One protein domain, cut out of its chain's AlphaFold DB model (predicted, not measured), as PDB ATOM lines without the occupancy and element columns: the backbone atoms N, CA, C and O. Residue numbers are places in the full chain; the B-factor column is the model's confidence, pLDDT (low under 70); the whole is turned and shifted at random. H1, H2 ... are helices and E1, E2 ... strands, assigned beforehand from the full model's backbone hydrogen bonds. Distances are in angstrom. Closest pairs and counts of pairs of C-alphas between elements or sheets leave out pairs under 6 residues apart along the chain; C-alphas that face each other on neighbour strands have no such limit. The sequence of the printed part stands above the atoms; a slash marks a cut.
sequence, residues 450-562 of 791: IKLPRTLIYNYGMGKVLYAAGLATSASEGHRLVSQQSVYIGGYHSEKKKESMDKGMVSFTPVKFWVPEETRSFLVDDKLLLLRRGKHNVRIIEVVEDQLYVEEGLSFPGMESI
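What this domain is: This is residues 450 to 562 of the 791 residues of the protein "Tyrosine--tRNA ligase" of Coleophoma cylindrospora (UniProt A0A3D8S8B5). Look for one strongly twisted sheet of five strands, with helices H1 to H4 gathered on one of its sides and the hairpin of H2 and H3 among them. H5 and the last residues, 552 to 562, lie beyond the sheet's E1 edge, while the long loop of residues 491 to 507 lies toward the opposite end, near E3. The printed part has 113 residues, with five named helices and five named strands in the order E1 H1 H2 H3 E2 E3 H4 E4 E5 H5. The sheet runs E1 E5 E4 E2 E3 and is mixed; the class is mixed, helices and strands. The whole is compact, with a radius of gyration of the C-alphas of 13.1 A and spans of 38 by 29 by 25 A.

Where its parts are: Find C-alpha 450 at (-16.883, 5.750, 83.565), where E1 begins; it runs to residue 453. H1 follows at residues 454 to 459, H2 at 462 to 468 and H3 at 475 to 483, 12.6 A long. E2 takes residues 487 to 490, E3 508 to 510 and H4 516 to 521. From C-alpha 528 at (-8.596, 8.479, 88.777), E4 runs 17.1 A to residue 533. E5, residues 537 to 544, is 21.8 A long. H5, residues 546 to 551, ends at C-alpha 551, (-24.655, -0.274, 95.944).

How they stand to each other: Start with the sheet. E1 is parallel to E5, with N 452 and O 542 2.9 A apart, within hydrogen-bond range. E5 and E4 form an antiparallel hairpin, with N 531 to O 539 at 2.9 A. E4 is antiparallel to E2, with N 490 to O 530 at 2.8 A; E2 and E3 form a hairpin, with N 489 to O 509 at 2.9 A. E3, H4 and E4 make a split strand-helix-strand unit, two strands running the same way with E2 between them, and its crossover is right-handed. H2 is on the sheet at a height of 7.1 A, over none of its strands. H2 and H3 touch, opposite ways at a steep tilt of 42 degrees, closest at C-alphas 463 and 478, 3.9 A. H1 and H4 touch at C-alphas 459 and 516, their closest, 5.7 A. H1, H3, H4 and H5 only graze the sheet. In H1, H2, H3 and H5 every O i to N i+4 pair is within range; H4 has 0 of 2, but 3 of 3 O i to N i+3 pairs.

The domain as a whole: The C-alphas farthest apart are those of Lys 496 and Gly 553, 39.6 A. The printed part has no cut. The link from E2 to E3 is long, 17 residues. Mean pLDDT of the printed part is 81.2; look for values under 70 at residues 492 to 506, 513 and 536.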
ATOM      1  N   ILE A 450     -16.351   7.035  83.093       87.62
ATOM      2  CA  ILE A 450     -16.883   5.750  83.565       87.62
ATOM      3  C   ILE A 450     -16.417   5.492  85.005       87.62
ATOM      4  O   ILE A 450     -15.277   5.795  85.344       87.62
ATOM      5  N   LYS A 451     -17.274   4.911  85.849       89.50
ATOM      6  CA  LYS A 451     -16.878   4.351  87.151       89.50
ATOM      7  C   LYS A 451     -16.470   2.890  86.975       89.50
ATOM      8  O   LYS A 451     -17.152   2.160  86.256       89.50
ATOM      9  N   LEU A 452     -15.403   2.449  87.637       90.12
ATOM     10  CA  LEU A 452     -15.008   1.038  87.713       90.12
ATOM     11  C   LEU A 452     -14.560   0.665  89.140       90.12
ATOM     12  O   LEU A 452     -13.973   1.505  89.828       90.12
ATOM     13  N   PRO A 453     -14.803  -0.582  89.584       90.62
ATOM     14  CA  PRO A 453     -14.483  -1.019  90.938       90.62
ATOM     15  C   PRO A 453     -12.976  -1.181  91.156       90.62
ATOM     16  O   PRO A 453     -12.224  -1.576  90.257       90.62
ATOM     17  N   ARG A 454     -12.537  -0.910  92.383       88.06
ATOM     18  CA  ARG A 454     -11.144  -0.946  92.823       88.06
ATOM     19  C   ARG A 454     -10.461  -2.279  92.533       88.06
ATOM     20  O   ARG A 454      -9.367  -2.268  91.967       88.06
ATOM     21  N   THR A 455     -11.087  -3.415  92.841       87.88
ATOM     22  CA  THR A 455     -10.466  -4.736  92.627       87.88
ATOM     23  C   THR A 455     -10.127  -5.002  91.158       87.88
ATOM     24  O   THR A 455      -9.060  -5.546  90.869       87.88
ATOM     25  N   LEU A 456     -10.957  -4.555  90.205       88.19
ATOM     26  CA  LEU A 456     -10.644  -4.653  88.772       88.19
ATOM     27  C   LEU A 456      -9.357  -3.890  88.418       88.19
ATOM     28  O   LEU A 456      -8.555  -4.381  87.626       88.19
ATOM     29  N   ILE A 457      -9.174  -2.693  88.977       88.25
ATOM     30  CA  ILE A 457      -8.065  -1.789  88.640       88.25
ATOM     31  C   ILE A 457      -6.754  -2.197  89.324       88.25
ATOM     32  O   ILE A 457      -5.683  -2.000  88.751       88.25
ATOM     33  N   TYR A 458      -6.827  -2.763  90.533       85.69
ATOM     34  CA  TYR A 458      -5.652  -3.131  91.330       85.69
ATOM     35  C   TYR A 458      -5.167  -4.568  91.062       85.69
ATOM     36  O   TYR A 458      -3.959  -4.785  91.003       85.69
ATOM     37  N   ASN A 459      -6.072  -5.539  90.867       85.44
ATOM     38  CA  ASN A 459      -5.717  -6.970  90.898       85.44
ATOM     39  C   ASN A 459      -5.672  -7.642  89.513       85.44
ATOM     40  O   ASN A 459      -5.193  -8.771  89.396       85.44
ATOM     41  N   TYR A 460      -6.169  -6.994  88.454       88.00
ATOM     42  CA  TYR A 460      -6.305  -7.610  87.129       88.00
ATOM     43  C   TYR A 460      -5.496  -6.889  86.041       88.00
ATOM     44  O   TYR A 460      -5.356  -5.669  86.016       88.00
ATOM     45  N   GLY A 461      -4.966  -7.668  85.091       87.31
ATOM     46  CA  GLY A 461      -4.145  -7.150  83.996       87.31
ATOM     47  C   GLY A 461      -4.904  -6.198  83.063       87.31
ATOM     48  O   GLY A 461      -6.098  -6.369  82.805       87.31
ATOM     49  N   MET A 462      -4.179  -5.229  82.491       89.25
ATOM     50  CA  MET A 462      -4.728  -4.126  81.682       89.25
ATOM     51  C   MET A 462      -5.673  -4.577  80.551       89.25
ATOM     52  O   MET A 462      -6.607  -3.859  80.212       89.25
ATOM     53  N   GLY A 463      -5.502  -5.782  79.991       88.19
ATOM     54  CA  GLY A 463      -6.427  -6.326  78.990       88.19
ATOM     55  C   GLY A 463      -7.867  -6.516  79.494       88.19
ATOM     56  O   GLY A 463      -8.799  -6.265  78.734       88.19
ATOM     57  N   LYS A 464      -8.070  -6.875  80.773       87.88
ATOM     58  CA  LYS A 464      -9.404  -6.890  81.403       87.88
ATOM     59  C   LYS A 464      -9.921  -5.472  81.661       87.88
ATOM     60  O   LYS A 464     -11.070  -5.194  81.334       87.88
ATOM     61  N   VAL A 465      -9.075  -4.574  82.172       89.62
ATOM     62  CA  VAL A 465      -9.441  -3.164  82.423       89.62
ATOM     63  C   VAL A 465      -9.907  -2.477  81.133       89.62
ATOM     64  O   VAL A 465     -10.910  -1.775  81.134       89.62
ATOM     65  N   LEU A 466      -9.246  -2.741  80.002       89.06
ATOM     66  CA  LEU A 466      -9.638  -2.231  78.683       89.06
ATOM     67  C   LEU A 466     -10.989  -2.763  78.192       89.06
ATOM     68  O   LEU A 466     -11.710  -2.033  77.515       89.06
ATOM     69  N   TYR A 467     -11.328  -4.015  78.503       89.12
ATOM     70  CA  TYR A 467     -12.624  -4.597  78.150       89.12
ATOM     71  C   TYR A 467     -13.747  -3.984  78.996       89.12
ATOM     72  O   TYR A 467     -14.701  -3.438  78.447       89.12
ATOM     73  N   ALA A 468     -13.564  -3.953  80.318       86.81
ATOM     74  CA  ALA A 468     -14.476  -3.314  81.263       86.81
ATOM     75  C   ALA A 468     -14.706  -1.822  80.961       86.81
ATOM     76  O   ALA A 468     -15.829  -1.332  81.020       86.81
ATOM     77  N   ALA A 469     -13.654  -1.103  80.562       85.81
ATOM     78  CA  ALA A 469     -13.730   0.301  80.174       85.81
ATOM     79  C   ALA A 469     -14.306   0.532  78.757       85.81
ATOM     80  O   ALA A 469     -14.267   1.658  78.261       85.81
ATOM     81  N   GLY A 470     -14.783  -0.499  78.048       84.00
ATOM     82  CA  GLY A 470     -15.310  -0.358  76.684       84.00
ATOM     83  C   GLY A 470     -14.280   0.195  75.686       84.00
ATOM     84  O   GLY A 470     -14.621   0.966  74.787       84.00
ATOM     85  N   LEU A 471     -12.997  -0.122  75.881       85.25
ATOM     86  CA  LEU A 471     -11.896   0.181  74.958       85.25
ATOM     87  C   LEU A 471     -11.483  -1.042  74.125       85.25
ATOM     88  O   LEU A 471     -10.786  -0.875  73.124       85.25
ATOM     89  N   ALA A 472     -11.925  -2.245  74.493       86.06
ATOM     90  CA  ALA A 472     -11.756  -3.489  73.747       86.06
ATOM     91  C   ALA A 472     -13.080  -4.270  73.696       86.06
ATOM     92  O   ALA A 472     -13.900  -4.125  74.598       86.06
ATOM     93  N   THR A 473     -13.288  -5.110  72.676       85.25
ATOM     94  CA  THR A 473     -14.494  -5.965  72.568       85.25
ATOM     95  C   THR A 473     -14.426  -7.224  73.435       85.25
ATOM     96  O   THR A 473     -15.438  -7.871  73.682       85.25
ATOM     97  N   SER A 474     -13.227  -7.586  73.892       87.69
ATOM     98  CA  SER A 474     -12.962  -8.715  74.784       87.69
ATOM     99  C   SER A 474     -11.648  -8.497  75.531       87.69
ATOM    100  O   SER A 474     -10.775  -7.756  75.068       87.69
ATOM    101  N   ALA A 475     -11.453  -9.198  76.652       87.12
ATOM    102  CA  ALA A 475     -10.182  -9.162  77.377       87.12
ATOM    103  C   ALA A 475      -8.995  -9.630  76.506       87.12
ATOM    104  O   ALA A 475      -7.889  -9.101  76.634       87.12
ATOM    105  N   SER A 476      -9.215 -10.576  75.587       87.56
ATOM    106  CA  SER A 476      -8.199 -11.058  74.640       87.56
ATOM    107  C   SER A 476      -7.826  -9.999  73.596       87.56
ATOM    108  O   SER A 476      -6.642  -9.817  73.307       87.56
ATOM    109  N   GLU A 477      -8.799  -9.233  73.080       87.69
ATOM    110  CA  GLU A 477      -8.494  -8.067  72.240       87.69
ATOM    111  C   GLU A 477      -7.718  -7.008  73.039       87.69
ATOM    112  O   GLU A 477      -6.732  -6.468  72.539       87.69
ATOM    113  N   GLY A 478      -8.092  -6.772  74.302       88.00
ATOM    114  CA  GLY A 478      -7.384  -5.871  75.215       88.00
ATOM    115  C   GLY A 478      -5.899  -6.218  75.365       88.00
ATOM    116  O   GLY A 478      -5.045  -5.351  75.185       88.00
ATOM    117  N   HIS A 479      -5.570  -7.492  75.609       87.69
ATOM    118  CA  HIS A 479      -4.176  -7.951  75.665       87.69
ATOM    119  C   HIS A 479      -3.453  -7.778  74.318       87.69
ATOM    120  O   HIS A 479      -2.329  -7.275  74.293       87.69
ATOM    121  N   ARG A 480      -4.102  -8.102  73.189       88.62
ATOM    122  CA  ARG A 480      -3.532  -7.885  71.844       88.62
ATOM    123  C   ARG A 480      -3.188  -6.412  71.598       88.62
ATOM    124  O   ARG A 480      -2.107  -6.120  71.093       88.62
ATOM    125  N   LEU A 481      -4.068  -5.487  71.983       89.12
ATOM    126  CA  LEU A 481      -3.879  -4.041  71.811       89.12
ATOM    127  C   LEU A 481      -2.735  -3.480  72.671       89.12
ATOM    128  O   LEU A 481      -2.048  -2.553  72.236       89.12
ATOM    129  N   VAL A 482      -2.506  -4.054  73.859       87.88
ATOM    130  CA  VAL A 482      -1.340  -3.749  74.706       87.88
ATOM    131  C   VAL A 482      -0.050  -4.262  74.063       87.88
ATOM    132  O   VAL A 482       0.902  -3.495  73.926       87.88
ATOM    133  N   SER A 483      -0.020  -5.507  73.579       86.00
ATOM    134  CA  SER A 483       1.142  -6.052  72.853       86.00
ATOM    135  C   SER A 483       1.457  -5.270  71.568       86.00
ATOM    136  O   SER A 483       2.620  -5.102  71.215       86.00
ATOM    137  N   GLN A 484       0.433  -4.727  70.901       87.31
ATOM    138  CA  GLN A 484       0.547  -3.830  69.742       87.31
ATOM    139  C   GLN A 484       0.848  -2.362  70.113       87.31
ATOM    140  O   GLN A 484       0.759  -1.490  69.248       87.31
ATOM    141  N   GLN A 485       1.137  -2.056  71.386       85.31
ATOM    142  CA  GLN A 485       1.414  -0.708  71.916       85.31
ATOM    143  C   GLN A 485       0.382   0.368  71.507       85.31
ATOM    144  O   GLN A 485       0.679   1.562  71.461       85.31
ATOM    145  N   SER A 486      -0.849  -0.053  71.206       84.12
ATOM    146  CA  SER A 486      -1.931   0.794  70.678       84.12
ATOM    147  C   SER A 486      -2.785   1.433  71.783       84.12
ATOM    148  O   SER A 486      -3.746   2.163  71.511       84.12
ATOM    149  N   VAL A 487      -2.411   1.154  73.034       87.69
ATOM    150  CA  VAL A 487      -3.028   1.615  74.275       87.69
ATOM    151  C   VAL A 487      -2.048   2.515  75.016       87.69
ATOM    152  O   VAL A 487      -0.856   2.220  75.109       87.69
ATOM    153  N   TYR A 488      -2.571   3.594  75.586       87.44
ATOM    154  CA  TYR A 488      -1.820   4.538  76.398       87.44
ATOM    155  C   TYR A 488      -2.524   4.766  77.731       87.44
ATOM    156  O   TYR A 488      -3.753   4.845  77.775       87.44
ATOM    157  N   ILE A 489      -1.735   4.937  78.784       86.06
ATOM    158  CA  ILE A 489      -2.174   5.360  80.115       86.06
ATOM    159  C   ILE A 489      -1.812   6.835  80.324       86.06
ATOM    160  O   ILE A 489      -0.795   7.301  79.800       86.06
ATOM    161  N   GLY A 490      -2.647   7.593  81.033       81.69
ATOM    162  CA  GLY A 490      -2.313   8.956  81.443       81.69
ATOM    163  C   GLY A 490      -1.282   8.928  82.565       81.69
ATOM    164  O   GLY A 490      -1.450   8.211  83.545       81.69
ATOM    165  N   GLY A 491      -0.192   9.670  82.405       77.12
ATOM    166  CA  GLY A 491       0.983   9.557  83.270       77.12
ATOM    167  C   GLY A 491       2.096  10.502  82.854       77.12
ATOM    168  O   GLY A 491       1.986  11.188  81.831       77.12
ATOM    169  N   TYR A 492       3.181  10.540  83.624       66.25
ATOM    170  CA  TYR A 492       4.357  11.325  83.254       66.25
ATOM    171  C   TYR A 492       4.956  10.828  81.925       66.25
ATOM    172  O   TYR A 492       5.091   9.623  81.696       66.25
ATOM    173  N   HIS A 493       5.325  11.748  81.026       59.69
ATOM    174  CA  HIS A 493       5.800  11.413  79.676       59.69
ATOM    175  C   HIS A 493       7.291  11.023  79.661       59.69
ATOM    176  O   HIS A 493       8.133  11.700  79.071       59.69
ATOM    177  N   SER A 494       7.636   9.931  80.345       58.25
ATOM    178  CA  SER A 494       8.973   9.335  80.305       58.25
ATOM    179  C   SER A 494       8.923   7.838  80.585       58.25
ATOM    180  O   SER A 494       8.410   7.415  81.614       58.25
ATOM    181  N   GLU A 495       9.568   7.036  79.736       55.03
ATOM    182  CA  GLU A 495       9.728   5.588  79.954       55.03
ATOM    183  C   GLU A 495      10.505   5.247  81.244       55.03
ATOM    184  O   GLU A 495      10.467   4.108  81.702       55.03
ATOM    185  N   LYS A 496      11.207   6.226  81.841       55.44
ATOM    186  CA  LYS A 496      12.018   6.060  83.059       55.44
ATOM    187  C   LYS A 496      11.318   6.478  84.359       55.44
ATOM    188  O   LYS A 496      11.858   6.205  85.426       55.44
ATOM    189  N   LYS A 497      10.154   7.136  84.294       59.53
ATOM    190  CA  LYS A 497       9.368   7.572  85.464       59.53
ATOM    191  C   LYS A 497       7.952   7.008  85.363       59.53
ATOM    192  O   LYS A 497       7.102   7.579  84.685       59.53
ATOM    193  N   LYS A 498       7.706   5.884  86.043       63.12
ATOM    194  CA  LYS A 498       6.369   5.282  86.190       63.12
ATOM    195  C   LYS A 498       5.595   6.022  87.286       63.12
ATOM    196  O   LYS A 498       5.446   5.525  88.395       63.12
ATOM    197  N   GLU A 499       5.199   7.252  86.972       66.62
ATOM    198  CA  GLU A 499       4.578   8.208  87.893       66.62
ATOM    199  C   GLU A 499       3.236   8.707  87.340       66.62
ATOM    200  O   GLU A 499       3.075   8.891  86.125       66.62
ATOM    201  N   SER A 500       2.290   8.959  88.253       64.31
ATOM    202  CA  SER A 500       0.971   9.534  87.965       64.31
ATOM    203  C   SER A 500       1.068  10.831  87.164       64.31
ATOM    204  O   SER A 500       2.098  11.509  87.148       64.31
ATOM    205  N   MET A 501      -0.004  11.157  86.446       67.88
ATOM    206  CA  MET A 501       0.013  12.281  85.517       67.88
ATOM    207  C   MET A 501       0.277  13.603  86.249       67.88
ATOM    208  O   MET A 501      -0.413  13.927  87.217       67.88
ATOM    209  N   ASP A 502       1.269  14.367  85.772       61.59
ATOM    210  CA  ASP A 502       1.624  15.662  86.359       61.59
ATOM    211  C   ASP A 502       0.392  16.577  86.432       61.59
ATOM    212  O   ASP A 502      -0.456  16.585  85.531       61.59
ATOM    213  N   LYS A 503       0.296  17.345  87.523       59.44
ATOM    214  CA  LYS A 503      -0.873  18.127  87.934       59.44
ATOM    215  C   LYS A 503      -1.105  19.296  86.971       59.44
ATOM    216  O   LYS A 503      -0.837  20.444  87.313       59.44
ATOM    217  N   GLY A 504      -1.604  19.003  85.769       52.62
ATOM    218  CA  GLY A 504      -1.929  19.976  84.722       52.62
ATOM    219  C   GLY A 504      -1.541  19.598  83.280       52.62
ATOM    220  O   GLY A 504      -1.974  20.281  82.352       52.62
ATOM    221  N   MET A 505      -0.786  18.525  83.023       60.28
ATOM    222  CA  MET A 505      -0.492  18.116  81.637       60.28
ATOM    223  C   MET A 505      -1.252  16.848  81.260       60.28
ATOM    224  O   MET A 505      -1.054  15.817  81.881       60.28
ATOM    225  N   VAL A 506      -2.085  16.898  80.210       68.81
ATOM    226  CA  VAL A 506      -2.753  15.708  79.639       68.81
ATOM    227  C   VAL A 506      -1.733  14.887  78.832       68.81
ATOM    228  O   VAL A 506      -1.731  14.894  77.598       68.81
ATOM    229  N   SER A 507      -0.807  14.234  79.533       73.31
ATOM    230  CA  SER A 507       0.254  13.411  78.957       73.31
ATOM    231  C   SER A 507      -0.074  11.925  79.005       73.31
ATOM    232  O   SER A 507      -0.701  11.427  79.934       73.31
ATOM    233  N   PHE A 508       0.374  11.209  77.976       79.50
ATOM    234  CA  PHE A 508       0.092   9.794  77.781       79.50
ATOM    235  C   PHE A 508       1.387   9.020  77.527       79.50
ATOM    236  O   PHE A 508       2.239   9.468  76.751       79.50
ATOM    237  N   THR A 509       1.484   7.838  78.126       82.56
ATOM    238  CA  THR A 509       2.621   6.914  78.034       82.56
ATOM    239  C   THR A 509       2.118   5.569  77.492       82.56
ATOM    240  O   THR A 509       1.034   5.134  77.886       82.56
ATOM    241  N   PRO A 510       2.806   4.932  76.524       83.75
ATOM    242  CA  PRO A 510       2.340   3.678  75.932       83.75
ATOM    243  C   PRO A 510       2.390   2.536  76.951       83.75
ATOM    244  O   PRO A 510       3.387   2.358  77.649       83.75
ATOM    245  N   VAL A 511       1.329   1.733  77.004       83.44
ATOM    246  CA  VAL A 511       1.276   0.533  77.845       83.44
ATOM    247  C   VAL A 511       2.135  -0.554  77.190       83.44
ATOM    248  O   VAL A 511       1.894  -0.929  76.044       83.44
ATOM    249  N   LYS A 512       3.152  -1.053  77.903       80.81
ATOM    250  CA  LYS A 512       4.101  -2.071  77.422       80.81
ATOM    251  C   LYS A 512       4.502  -2.988  78.579       80.81
ATOM    252  O   LYS A 512       4.967  -2.480  79.591       80.81
ATOM    253  N   PHE A 513       4.347  -4.307  78.407       69.56
ATOM    254  CA  PHE A 513       4.645  -5.337  79.424       69.56
ATOM    255  C   PHE A 513       4.080  -4.997  80.818       69.56
ATOM    256  O   PHE A 513       4.815  -4.857  81.788       69.56
ATOM    257  N   TRP A 514       2.761  -4.805  80.880       79.56
ATOM    258  CA  TRP A 514       2.070  -4.285  82.060       79.56
ATOM    259  C   TRP A 514       1.753  -5.370  83.093       79.56
ATOM    260  O   TRP A 514       1.122  -6.370  82.746       79.56
ATOM    261  N   VAL A 515       2.102  -5.124  84.356       80.44
ATOM    262  CA  VAL A 515       1.656  -5.911  85.520       80.44
ATOM    263  C   VAL A 515       0.631  -5.101  86.335       80.44
ATOM    264  O   VAL A 515       0.697  -3.867  86.296       80.44
ATOM    265  N   PRO A 516      -0.357  -5.724  87.013       80.00
ATOM    266  CA  PRO A 516      -1.461  -5.001  87.660       80.00
ATOM    267  C   PRO A 516      -1.000  -3.922  88.649       80.00
ATOM    268  O   PRO A 516      -1.545  -2.817  88.656       80.00
ATOM    269  N   GLU A 517       0.064  -4.203  89.401       79.56
ATOM    270  CA  GLU A 517       0.626  -3.360  90.457       79.56
ATOM    271  C   GLU A 517       1.119  -2.009  89.925       79.56
ATOM    272  O   GLU A 517       1.030  -0.996  90.621       79.56
ATOM    273  N   GLU A 518       1.589  -1.960  88.672       79.94
ATOM    274  CA  GLU A 518       2.022  -0.708  88.046       79.94
ATOM    275  C   GLU A 518       0.860   0.261  87.836       79.94
ATOM    276  O   GLU A 518       1.071   1.468  87.910       79.94
ATOM    277  N   THR A 519      -0.371  -0.232  87.653       81.88
ATOM    278  CA  THR A 519      -1.573   0.601  87.466       81.88
ATOM    279  C   THR A 519      -1.760   1.587  88.615       81.88
ATOM    280  O   THR A 519      -2.109   2.744  88.376       81.88
ATOM    281  N   ARG A 520      -1.436   1.170  89.847       80.94
ATOM    282  CA  ARG A 520      -1.517   2.011  91.045       80.94
ATOM    283  C   ARG A 520      -0.634   3.256  90.945       80.94
ATOM    284  O   ARG A 520      -1.083   4.344  91.293       80.94
ATOM    285  N   SER A 521       0.587   3.126  90.425       81.44
ATOM    286  CA  SER A 521       1.539   4.242  90.300       81.44
ATOM    287  C   SER A 521       1.088   5.329  89.321       81.44
ATOM    288  O   SER A 521       1.649   6.424  89.336       81.44
ATOM    289  N   PHE A 522       0.087   5.047  88.480       83.19
ATOM    290  CA  PHE A 522      -0.476   5.985  87.508       83.19
ATOM    291  C   PHE A 522      -1.802   6.626  87.959       83.19
ATOM    292  O   PHE A 522      -2.285   7.537  87.283       83.19
ATOM    293  N   LEU A 523      -2.372   6.212  89.098       82.00
ATOM    294  CA  LEU A 523      -3.601   6.799  89.640       82.00
ATOM    295  C   LEU A 523      -3.372   8.237  90.120       82.00
ATOM    296  O   LEU A 523      -2.433   8.518  90.863       82.00
ATOM    297  N   VAL A 524      -4.270   9.152  89.749       79.69
ATOM    298  CA  VAL A 524      -4.293  10.518  90.289       79.69
ATOM    299  C   VAL A 524      -5.157  10.541  91.552       79.69
ATOM    300  O   VAL A 524      -6.322  10.144  91.520       79.69
ATOM    301  N   ASP A 525      -4.572  11.005  92.661       81.00
ATOM    302  CA  ASP A 525      -5.153  11.011  94.015       81.00
ATOM    303  C   ASP A 525      -5.717   9.631  94.463       81.00
ATOM    304  O   ASP A 525      -6.742   9.584  95.139       81.00
ATOM    305  N   ASP A 526      -5.099   8.510  94.040       80.62
ATOM    306  CA  ASP A 526      -5.585   7.110  94.194       80.62
ATOM    307  C   ASP A 526      -7.006   6.839  93.616       80.62
ATOM    308  O   ASP A 526      -7.526   5.733  93.750       80.62
ATOM    309  N   LYS A 527      -7.632   7.815  92.936       83.44
ATOM    310  CA  LYS A 527      -9.056   7.796  92.534       83.44
ATOM    311  C   LYS A 527      -9.327   7.858  91.033       83.44
ATOM    312  O   LYS A 527     -10.449   7.583  90.622       83.44
ATOM    313  N   LEU A 528      -8.360   8.260  90.209       85.50
ATOM    314  CA  LEU A 528      -8.596   8.479  88.777       85.50
ATOM    315  C   LEU A 528      -7.540   7.801  87.902       85.50
ATOM    316  O   LEU A 528      -6.346   8.056  88.055       85.50
ATOM    317  N   LEU A 529      -7.996   7.008  86.934       87.00
ATOM    318  CA  LEU A 529      -7.184   6.373  85.901       87.00
ATOM    319  C   LEU A 529      -7.573   6.926  84.520       87.00
ATOM    320  O   LEU A 529      -8.744   6.990  84.162       87.00
ATOM    321  N   LEU A 530      -6.587   7.300  83.706       85.56
ATOM    322  CA  LEU A 530      -6.805   7.759  82.331       85.56
ATOM    323  C   LEU A 530      -6.302   6.698  81.348       85.56
ATOM    324  O   LEU A 530      -5.128   6.341  81.398       85.56
ATOM    325  N   LEU A 531      -7.144   6.238  80.420       88.00
ATOM    326  CA  LEU A 531      -6.766   5.293  79.358       88.00
ATOM    327  C   LEU A 531      -7.149   5.819  77.970       88.00
ATOM    328  O   LEU A 531      -8.123   6.550  77.808       88.00
ATOM    329  N   ARG A 532      -6.397   5.432  76.935       86.88
ATOM    330  CA  ARG A 532      -6.663   5.814  75.539       86.88
ATOM    331  C   ARG A 532      -6.297   4.705  74.555       86.88
ATOM    332  O   ARG A 532      -5.154   4.254  74.537       86.88
ATOM    333  N   ARG A 533      -7.224   4.356  73.656       84.88
ATOM    334  CA  ARG A 533      -6.983   3.530  72.458       84.88
ATOM    335  C   ARG A 533      -6.790   4.446  71.244       84.88
ATOM    336  O   ARG A 533      -7.676   5.223  70.885       84.88
ATOM    337  N   GLY A 534      -5.627   4.370  70.600       79.56
ATOM    338  CA  GLY A 534      -5.306   5.205  69.436       79.56
ATOM    339  C   GLY A 534      -5.298   6.713  69.742       79.56
ATOM    340  O   GLY A 534      -4.655   7.153  70.697       79.56
ATOM    341  N   LYS A 535      -5.972   7.519  68.904       71.31
ATOM    342  CA  LYS A 535      -5.956   9.001  68.960       71.31
ATOM    343  C   LYS A 535      -7.155   9.638  69.683       71.31
ATOM    344  O   LYS A 535      -6.987  10.704  70.279       71.31
ATOM    345  N   HIS A 536      -8.338   9.021  69.600       69.19
ATOM    346  CA  HIS A 536      -9.624   9.665  69.925       69.19
ATOM    347  C   HIS A 536     -10.472   8.918  70.963       69.19
ATOM    348  O   HIS A 536     -11.228   9.566  71.677       69.19
ATOM    349  N   ASN A 537     -10.327   7.595  71.094       79.69
ATOM    350  CA  ASN A 537     -11.102   6.798  72.046       79.69
ATOM    351  C   ASN A 537     -10.414   6.835  73.424       79.69
ATOM    352  O   ASN A 537      -9.318   6.294  73.582       79.69
ATOM    353  N   VAL A 538     -11.013   7.536  74.390       84.12
ATOM    354  CA  VAL A 538     -10.423   7.890  75.697       84.12
ATOM    355  C   VAL A 538     -11.404   7.539  76.808       84.12
ATOM    356  O   VAL A 538     -12.594   7.807  76.671       84.12
ATOM    357  N   ARG A 539     -10.895   7.004  77.920       85.25
ATOM    358  CA  ARG A 539     -11.644   6.824  79.164       85.25
ATOM    359  C   ARG A 539     -10.987   7.577  80.308       85.25
ATOM    360  O   ARG A 539      -9.770   7.525  80.490       85.25
ATOM    361  N   ILE A 540     -11.837   8.240  81.070       85.75
ATOM    362  CA  ILE A 540     -11.599   8.841  82.367       85.75
ATOM    363  C   ILE A 540     -12.311   7.915  83.351       85.75
ATOM    364  O   ILE A 540     -13.534   7.932  83.462       85.75
ATOM    365  N   ILE A 541     -11.536   7.028  83.965       88.31
ATOM    366  CA  ILE A 541     -12.019   6.002  84.880       88.31
ATOM    367  C   ILE A 541     -11.939   6.569  86.294       88.31
ATOM    368  O   ILE A 541     -10.846   6.811  86.808       88.31
ATOM    369  N   GLU A 542     -13.091   6.768  86.921       88.62
ATOM    370  CA  GLU A 542     -13.187   6.950  88.365       88.62
ATOM    371  C   GLU A 542     -13.102   5.575  89.038       88.62
ATOM    372  O   GLU A 542     -13.836   4.650  88.685       88.62
ATOM    373  N   VAL A 543     -12.166   5.431  89.976       88.44
ATOM    374  CA  VAL A 543     -11.954   4.206  90.747       88.44
ATOM    375  C   VAL A 543     -12.784   4.301  92.020       88.44
ATOM    376  O   VAL A 543     -12.525   5.147  92.877       88.44
ATOM    377  N   VAL A 544     -13.790   3.439  92.125       89.81
ATOM    378  CA  VAL A 544     -14.770   3.414  93.220       89.81
ATOM    379  C   VAL A 544     -14.518   2.183  94.089       89.81
ATOM    380  O   VAL A 544     -14.105   1.144  93.576       89.81
ATOM    381  N   GLU A 545     -14.745   2.277  95.401       88.31
ATOM    382  CA  GLU A 545     -14.685   1.095  96.272       88.31
ATOM    383  C   GLU A 545     -15.749   0.073  95.856       88.31
ATOM    384  O   GLU A 545     -16.882   0.435  95.539       88.31
ATOM    385  N   ASP A 546     -15.383  -1.208  95.866       86.69
ATOM    386  CA  ASP A 546     -16.185  -2.285  95.275       86.69
ATOM    387  C   ASP A 546     -17.615  -2.363  95.840       86.69
ATOM    388  O   ASP A 546     -18.559  -2.617  95.095       86.69
ATOM    389  N   GLN A 547     -17.782  -2.087  97.138       83.38
ATOM    390  CA  GLN A 547     -19.087  -2.059  97.800       83.38
ATOM    391  C   GLN A 547     -19.976  -0.919  97.281       83.38
ATOM    392  O   GLN A 547     -21.098  -1.176  96.856       83.38
ATOM    393  N   LEU A 548     -19.454   0.312  97.207       83.88
ATOM    394  CA  LEU A 548     -20.177   1.457  96.636       83.88
ATOM    395  C   LEU A 548     -20.519   1.233  95.155       83.88
ATOM    396  O   LEU A 548     -21.562   1.674  94.686       83.88
ATOM    397  N   TYR A 549     -19.663   0.527  94.410       85.88
ATOM    398  CA  TYR A 549     -19.926   0.185  93.011       85.88
ATOM    399  C   TYR A 549     -21.135  -0.755  92.849       85.88
ATOM    400  O   TYR A 549     -21.923  -0.595  91.915       85.88
ATOM    401  N   VAL A 550     -21.291  -1.714  93.768       84.50
ATOM    402  CA  VAL A 550     -22.436  -2.639  93.824       84.50
ATOM    403  C   VAL A 550     -23.691  -1.947  94.377       84.50
ATOM    404  O   VAL A 550     -24.779  -2.163  93.850       84.50
ATOM    405  N   GLU A 551     -23.552  -1.067  95.373       83.19
ATOM    406  CA  GLU A 551     -24.655  -0.274  95.944       83.19
ATOM    407  C   GLU A 551     -25.213   0.772  94.956       83.19
ATOM    408  O   GLU A 551     -26.424   0.977  94.908       83.19
ATOM    409  N   GLU A 552     -24.380   1.363  94.089       84.25
ATOM    410  CA  GLU A 552     -24.829   2.186  92.948       84.25
ATOM    411  C   GLU A 552     -25.472   1.361  91.803       84.25
ATOM    412  O   GLU A 552     -25.901   1.931  90.798       84.25
ATOM    413  N   GLY A 553     -25.542   0.027  91.916       81.56
ATOM    414  CA  GLY A 553     -26.146  -0.857  90.909       81.56
ATOM    415  C   GLY A 553     -25.385  -0.916  89.578       81.56
ATOM    416  O   GLY A 553     -25.968  -1.242  88.540       81.56
ATOM    417  N   LEU A 554     -24.096  -0.567  89.575       84.06
ATOM    418  CA  LEU A 554     -23.304  -0.438  88.354       84.06
ATOM    419  C   LEU A 554     -22.805  -1.793  87.836       84.06
ATOM    420  O   LEU A 554     -22.523  -2.722  88.590       84.06
ATOM    421  N   SER A 555     -22.647  -1.890  86.516       84.56
ATOM    422  CA  SER A 555     -22.119  -3.080  85.846       84.56
ATOM    423  C   SER A 555     -21.223  -2.728  84.658       84.56
ATOM    424  O   SER A 555     -21.294  -1.632  84.098       84.56
ATOM    425  N   PHE A 556     -20.350  -3.664  84.276       84.31
ATOM    426  CA  PHE A 556     -19.391  -3.495  83.182       84.31
ATOM    427  C   PHE A 556     -19.145  -4.809  82.411       84.31
ATOM    428  O   PHE A 556     -19.319  -5.898  82.969       84.31
ATOM    429  N   PRO A 557     -18.693  -4.744  81.141       81.31
ATOM    430  CA  PRO A 557     -18.395  -5.931  80.342       81.31
ATOM    431  C   PRO A 557     -17.380  -6.860  81.021       81.31
ATOM    432  O   PRO A 557     -16.244  -6.476  81.304       81.31
ATOM    433  N   GLY A 558     -17.790  -8.104  81.279       77.44
ATOM    434  CA  GLY A 558     -16.948  -9.109  81.930       77.44
ATOM    435  C   GLY A 558     -16.861  -9.017  83.456       77.44
ATOM    436  O   GLY A 558     -15.978  -9.668  84.022       77.44
ATOM    437  N   MET A 559     -17.752  -8.274  84.127       80.75
ATOM    438  CA  MET A 559     -17.867  -8.231  85.596       80.75
ATOM    439  C   MET A 559     -18.000  -9.625  86.220       80.75
ATOM    440  O   MET A 559     -17.325  -9.931  87.198       80.75
ATOM    441  N   GLU A 560     -18.744 -10.522  85.568       75.50
ATOM    442  CA  GLU A 560     -18.834 -11.944  85.917       75.50
ATOM    443  C   GLU A 560     -17.474 -12.649  86.065       75.50
ATOM    444  O   GLU A 560     -17.372 -13.635  86.795       75.50
ATOM    445  N   SER A 561     -16.427 -12.190  85.371       73.50
ATOM    446  CA  SER A 561     -15.091 -12.804  85.401       73.50
ATOM    447  C   SER A 561     -14.255 -12.423  86.631       73.50
ATOM    448  O   SER A 561     -13.083 -12.806  86.703       73.50
ATOM    449  N   ILE A 562     -14.822 -11.643  87.554       78.88
ATOM    450  CA  ILE A 562     -14.217 -11.219  88.818       78.88
ATOM    451  C   ILE A 562     -14.969 -11.922  89.948       78.88
ATOM    452  O   ILE A 562     -16.193 -11.839  90.029       78.88
TER     453      ILE A 562